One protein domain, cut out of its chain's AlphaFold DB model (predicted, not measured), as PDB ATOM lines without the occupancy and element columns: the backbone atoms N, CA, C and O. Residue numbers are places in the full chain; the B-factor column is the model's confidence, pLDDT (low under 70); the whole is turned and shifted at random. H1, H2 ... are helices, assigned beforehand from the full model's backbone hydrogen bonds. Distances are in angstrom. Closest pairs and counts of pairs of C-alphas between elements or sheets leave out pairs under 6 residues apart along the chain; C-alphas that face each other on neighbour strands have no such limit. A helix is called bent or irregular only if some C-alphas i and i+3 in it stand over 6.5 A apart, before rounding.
ATOM      1  N   ALA A 105     -13.109 -25.407  31.192       63.75
ATOM      2  CA  ALA A 105     -13.122 -25.770  32.609       63.75
ATOM      3  C   ALA A 105     -13.659 -27.192  32.859       63.75
ATOM      4  O   ALA A 105     -13.199 -27.862  33.774       63.75
ATOM      5  N   GLU A 106     -14.578 -27.686  32.025       75.06
ATOM      6  CA  GLU A 106     -15.067 -29.074  32.084       75.06
ATOM      7  C   GLU A 106     -14.012 -30.105  31.659       75.06
ATOM      8  O   GLU A 106     -14.093 -31.273  32.031       75.06
ATOM      9  N   ARG A 107     -13.015 -29.685  30.872       75.50
ATOM     10  CA  ARG A 107     -11.982 -30.566  30.302       75.50
ATOM     11  C   ARG A 107     -10.634 -30.455  31.004       75.50
ATOM     12  O   ARG A 107      -9.765 -31.293  30.776       75.50
ATOM     13  N   VAL A 108     -10.450 -29.431  31.833       79.38
ATOM     14  CA  VAL A 108      -9.193 -29.151  32.526       79.38
ATOM     15  C   VAL A 108      -9.450 -29.146  34.032       79.38
ATOM     16  O   VAL A 108     -10.267 -28.353  34.493       79.38
ATOM     17  N   PRO A 109      -8.753 -29.982  34.823       78.00
ATOM     18  CA  PRO A 109      -8.885 -29.960  36.274       78.00
ATOM     19  C   PRO A 109      -8.330 -28.637  36.811       78.00
ATOM     20  O   PRO A 109      -7.120 -28.442  36.923       78.00
ATOM     21  N   LEU A 110      -9.224 -27.697  37.110       85.88
ATOM     22  CA  LEU A 110      -8.864 -26.432  37.736       85.88
ATOM     23  C   LEU A 110      -8.591 -26.648  39.235       85.88
ATOM     24  O   LEU A 110      -9.281 -27.447  39.871       85.88
ATOM     25  N   PRO A 111      -7.633 -25.919  39.837       90.81
ATOM     26  CA  PRO A 111      -7.438 -25.955  41.283       90.81
ATOM     27  C   PRO A 111      -8.708 -25.533  42.036       90.81
ATOM     28  O   PRO A 111      -9.352 -24.552  41.662       90.81
ATOM     29  N   ASP A 112      -9.025 -26.214  43.142       89.81
ATOM     30  CA  ASP A 112     -10.248 -25.977  43.934       89.81
ATOM     31  C   ASP A 112     -10.391 -24.509  44.382       89.81
ATOM     32  O   ASP A 112     -11.478 -23.937  44.354       89.81
ATOM     33  N   VAL A 113      -9.274 -23.844  44.693       92.81
ATOM     34  CA  VAL A 113      -9.241 -22.412  45.043       92.81
ATOM     35  C   VAL A 113      -9.778 -21.531  43.908       92.81
ATOM     36  O   VAL A 113     -10.520 -20.584  44.163       92.81
ATOM     37  N   VAL A 114      -9.445 -21.855  42.655       90.31
ATOM     38  CA  VAL A 114      -9.907 -21.111  41.472       90.31
ATOM     39  C   VAL A 114     -11.403 -21.332  41.265       90.31
ATOM     40  O   VAL A 114     -12.145 -20.370  41.064       90.31
ATOM     41  N   VAL A 115     -11.858 -22.582  41.375       89.00
ATOM     42  CA  VAL A 115     -13.279 -22.938  41.239       89.00
ATOM     43  C   VAL A 115     -14.115 -22.242  42.317       89.00
ATOM     44  O   VAL A 115     -15.112 -21.592  41.999       89.00
ATOM     45  N   ARG A 116     -13.681 -22.288  43.584       92.75
ATOM     46  CA  ARG A 116     -14.365 -21.609  44.695       92.75
ATOM     47  C   ARG A 116     -14.413 -20.097  44.514       92.75
ATOM     48  O   ARG A 116     -15.473 -19.513  44.725       92.75
ATOM     49  N   ALA A 117     -13.314 -19.469  44.094       92.75
ATOM     50  CA  ALA A 117     -13.281 -18.029  43.845       92.75
ATOM     51  C   ALA A 117     -14.256 -17.621  42.726       92.75
ATOM     52  O   ALA A 117     -14.980 -16.632  42.866       92.75
ATOM     53  N   ALA A 118     -14.331 -18.406  41.647       90.31
ATOM     54  CA  ALA A 118     -15.276 -18.172  40.557       90.31
ATOM     55  C   ALA A 118     -16.736 -18.294  41.029       90.31
ATOM     56  O   ALA A 118     -17.539 -17.391  40.779       90.31
ATOM     57  N   ILE A 119     -17.069 -19.363  41.763       91.56
ATOM     58  CA  ILE A 119     -18.408 -19.568  42.341       91.56
ATOM     59  C   ILE A 119     -18.765 -18.414  43.281       91.56
ATOM     60  O   ILE A 119     -19.833 -17.821  43.146       91.56
ATOM     61  N   GLN A 120     -17.862 -18.037  44.187       94.69
ATOM     62  CA  GLN A 120     -18.091 -16.942  45.126       94.69
ATOM     63  C   GLN A 120     -18.323 -15.613  44.400       94.69
ATOM     64  O   GLN A 120     -19.214 -14.860  44.791       94.69
ATOM     65  N   GLY A 121     -17.580 -15.334  43.325       94.25
ATOM     66  CA  GLY A 121     -17.791 -14.152  42.492       94.25
ATOM     67  C   GLY A 121     -19.179 -14.127  41.846       94.25
ATOM     68  O   GLY A 121     -19.863 -13.104  41.897       94.25
ATOM     69  N   LEU A 122     -19.632 -15.254  41.289       93.38
ATOM     70  CA  LEU A 122     -20.969 -15.381  40.697       93.38
ATOM     71  C   LEU A 122     -22.075 -15.230  41.749       93.38
ATOM     72  O   LEU A 122     -22.986 -14.422  41.565       93.38
ATOM     73  N   CYS A 123     -21.968 -15.939  42.875       94.75
ATOM     74  CA  CYS A 123     -22.923 -15.844  43.977       94.75
ATOM     75  C   CYS A 123     -22.985 -14.426  44.557       94.75
ATOM     76  O   CYS A 123     -24.079 -13.924  44.800       94.75
ATOM     77  N   SER A 124     -21.842 -13.750  44.718       94.62
ATOM     78  CA  SER A 124     -21.790 -12.376  45.238       94.62
ATOM     79  C   SER A 124     -22.462 -11.388  44.288       94.62
ATOM     80  O   SER A 124     -23.245 -10.556  44.731       94.62
ATOM     81  N   ARG A 125     -22.232 -11.507  42.971       94.75
ATOM     82  CA  ARG A 125     -22.911 -10.670  41.964       94.75
ATOM     83  C   ARG A 125     -24.425 -10.856  41.999       94.75
ATOM     84  O   ARG A 125     -25.157  -9.871  41.938       94.75
ATOM     85  N   THR A 126     -24.888 -12.100  42.110       93.12
ATOM     86  CA  THR A 126     -26.317 -12.402  42.255       93.12
ATOM     87  C   THR A 126     -26.868 -11.827  43.558       93.12
ATOM     88  O   THR A 126     -27.899 -11.166  43.523       93.12
ATOM     89  N   ALA A 127     -26.165 -11.989  44.681       93.88
ATOM     90  CA  ALA A 127     -26.578 -11.437  45.970       93.88
ATOM     91  C   ALA A 127     -26.686  -9.904  45.935       93.88
ATOM     92  O   ALA A 127     -27.683  -9.358  46.393       93.88
ATOM     93  N   THR A 128     -25.719  -9.205  45.331       94.31
ATOM     94  CA  THR A 128     -25.784  -7.745  45.155       94.31
ATOM     95  C   THR A 128     -26.958  -7.323  44.276       94.31
ATOM     96  O   THR A 128     -27.612  -6.331  44.580       94.31
ATOM     97  N   ARG A 129     -27.258  -8.079  43.212       93.12
ATOM     98  CA  ARG A 129     -28.430  -7.820  42.365       93.12
ATOM     99  C   ARG A 129     -29.740  -8.003  43.134       93.12
ATOM    100  O   ARG A 129     -30.629  -7.180  42.975       93.12
ATOM    101  N   LEU A 130     -29.856  -9.065  43.931       92.44
ATOM    102  CA  LEU A 130     -31.060  -9.353  44.717       92.44
ATOM    103  C   LEU A 130     -31.246  -8.364  45.874       92.44
ATOM    104  O   LEU A 130     -32.368  -7.981  46.160       92.44
ATOM    105  N   ALA A 131     -30.160  -7.895  46.492       92.94
ATOM    106  CA  ALA A 131     -30.217  -6.904  47.568       92.94
ATOM    107  C   ALA A 131     -30.715  -5.518  47.113       92.94
ATOM    108  O   ALA A 131     -31.035  -4.686  47.956       92.94
ATOM    109  N   ALA A 132     -30.739  -5.259  45.803       93.25
ATOM    110  CA  ALA A 132     -31.283  -4.033  45.227       93.25
ATOM    111  C   ALA A 132     -32.794  -4.113  44.939       93.25
ATOM    112  O   ALA A 132     -33.368  -3.099  44.551       93.25
ATOM    113  N   LEU A 133     -33.406  -5.294  45.080       93.62
ATOM    114  CA  LEU A 133     -34.837  -5.505  44.869       93.62
ATOM    115  C   LEU A 133     -35.637  -5.086  46.103       93.62
ATOM    116  O   LEU A 133     -35.123  -5.093  47.226       93.62
ATOM    117  N   ASP A 134     -36.903  -4.749  45.888       93.81
ATOM    118  CA  ASP A 134     -37.837  -4.384  46.948       93.81
ATOM    119  C   ASP A 134     -39.082  -5.293  46.988       93.81
ATOM    120  O   ASP A 134     -39.221  -6.265  46.245       93.81
ATOM    121  N   ALA A 135     -40.020  -4.967  47.880       93.44
ATOM    122  CA  ALA A 135     -41.255  -5.732  48.044       93.44
ATOM    123  C   ALA A 135     -42.151  -5.738  46.784       93.44
ATOM    124  O   ALA A 135     -42.962  -6.651  46.616       93.44
ATOM    125  N   VAL A 136     -42.034  -4.736  45.903       95.25
ATOM    126  CA  VAL A 136     -42.781  -4.679  44.638       95.25
ATOM    127  C   VAL A 136     -42.199  -5.688  43.652       95.25
ATOM    128  O   VAL A 136     -42.959  -6.416  43.005       95.25
ATOM    129  N   ASP A 137     -40.873  -5.786  43.577       95.19
ATOM    130  CA  ASP A 137     -40.187  -6.801  42.775       95.19
ATOM    131  C   ASP A 137     -40.516  -8.226  43.244       95.19
ATOM    132  O   ASP A 137     -40.791  -9.099  42.410       95.19
ATOM    133  N   ASP A 138     -40.550  -8.448  44.563       92.81
ATOM    134  CA  ASP A 138     -40.925  -9.730  45.170       92.81
ATOM    135  C   ASP A 138     -42.373 -10.109  44.835       92.81
ATOM    136  O   ASP A 138     -42.643 -11.229  44.391       92.81
ATOM    137  N   ALA A 139     -43.312  -9.168  44.965       93.81
ATOM    138  CA  ALA A 139     -44.709  -9.392  44.603       93.81
ATOM    139  C   ALA A 139     -44.870  -9.672  43.099       93.81
ATOM    140  O   ALA A 139     -45.605 -10.581  42.702       93.81
ATOM    141  N   ALA A 140     -44.143  -8.944  42.248       94.25
ATOM    142  CA  ALA A 140     -44.138  -9.179  40.810       94.25
ATOM    143  C   ALA A 140     -43.544 -10.555  40.464       94.25
ATOM    144  O   ALA A 140     -44.029 -11.229  39.551       94.25
ATOM    145  N   PHE A 141     -42.501 -10.994  41.174       92.94
ATOM    146  CA  PHE A 141     -41.943 -12.336  41.033       92.94
ATOM    147  C   PHE A 141     -42.939 -13.414  41.460       92.94
ATOM    148  O   PHE A 141     -43.181 -14.340  40.683       92.94
ATOM    149  N   ALA A 142     -43.574 -13.264  42.624       92.50
ATOM    150  CA  ALA A 142     -44.612 -14.174  43.098       92.50
ATOM    151  C   ALA A 142     -45.767 -14.282  42.089       92.50
ATOM    152  O   ALA A 142     -46.154 -15.390  41.719       92.50
ATOM    153  N   GLY A 143     -46.231 -13.152  41.546       93.94
ATOM    154  CA  GLY A 143     -47.254 -13.126  40.499       93.94
ATOM    155  C   GLY A 143     -46.839 -13.889  39.235       93.94
ATOM    156  O   GLY A 143     -47.633 -14.648  38.686       93.94
ATOM    157  N   ARG A 144     -45.574 -13.772  38.803       92.94
ATOM    158  CA  ARG A 144     -45.045 -14.575  37.682       92.94
ATOM    159  C   ARG A 144     -44.983 -16.068  38.009       92.94
ATOM    160  O   ARG A 144     -45.209 -16.873  37.110       92.94
ATOM    161  N   MET A 145     -44.663 -16.439  39.249       90.62
ATOM    162  CA  MET A 145     -44.611 -17.840  39.685       90.62
ATOM    163  C   MET A 145     -46.002 -18.475  39.768       90.62
ATOM    164  O   MET A 145     -46.148 -19.633  39.403       90.62
ATOM    165  N   MET A 146     -47.036 -17.721  40.149       89.75
ATOM    166  CA  MET A 146     -48.422 -18.218  40.195       89.75
ATOM    167  C   MET A 146     -48.972 -18.639  38.824       89.75
ATOM    168  O   MET A 146     -49.918 -19.417  38.758       89.75
ATOM    169  N   LEU A 147     -48.395 -18.122  37.736       89.19
ATOM    170  CA  LEU A 147     -48.790 -18.450  36.363       89.19
ATOM    171  C   LEU A 147     -47.991 -19.623  35.770       89.19
ATOM    172  O   LEU A 147     -48.227 -20.007  34.625       89.19
ATOM    173  N   ARG A 148     -47.013 -20.166  36.506       86.19
ATOM    174  CA  ARG A 148     -46.201 -21.305  36.067       86.19
ATOM    175  C   ARG A 148     -46.865 -22.629  36.465       86.19
ATOM    176  O   ARG A 148     -47.587 -22.671  37.460       86.19
TER     177      ARG A 148
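This is residues 105 to 148 of the 289 residues of the protein "Cyclopropane-fatty-acyl-phospholipid synthase" of Bradyrhizobium sp. Gha (UniProt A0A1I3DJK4). A long helix, H1, and a shorter one, H2, make an open L, with a tight link at the corner and the two helices away from each other. At the far end of H1 the leading stretch, residues 105 to 111, is a small hook turned to the same side as H2. The printed part has 44 residues with two named helices, H1 then H2, and no named strand; its class is all helix. It is extended, with a radius of gyration of the C-alphas of 16.3 A, and its outline is flat, spanning 42 by 24 by 9 A.

H1, residues 112 to 130, is the longest helix, with 19 residues. It is apart from H2, residues 135 to 146: no C-alpha of the one is within 8 A of the other. The link between them, residues 131 to 134, is tight. The N-to-C direction of H1 is -0.78 in x, 0.62 in y and 0.04 in z, while that of H2 is -0.37, -0.81 and -0.45. In both helices every O i to N i+4 pair is within hydrogen-bond range. Residues 116 to 129, which belong to H1, stand free, and so do residues 139 to 148, of which 139 to 146 belong to H2.

H1 begins at C-alpha 112, at (-10.248, -25.977, 43.934), and ends at C-alpha 130, at (-31.060, -9.353, 44.717), 26.6 A from first to last C-alpha. H2 measures 16.4 A and ends at C-alpha 146, at (-48.422, -18.218, 40.195). Neither helix is bent.

The two C-alphas farthest apart, those of Val 108 and Val 136, are 43.3 A apart. The printed part has no cut, and no link is long. The mean pLDDT of the printed part is 90.4, and one residue, Ala 105, is under 70.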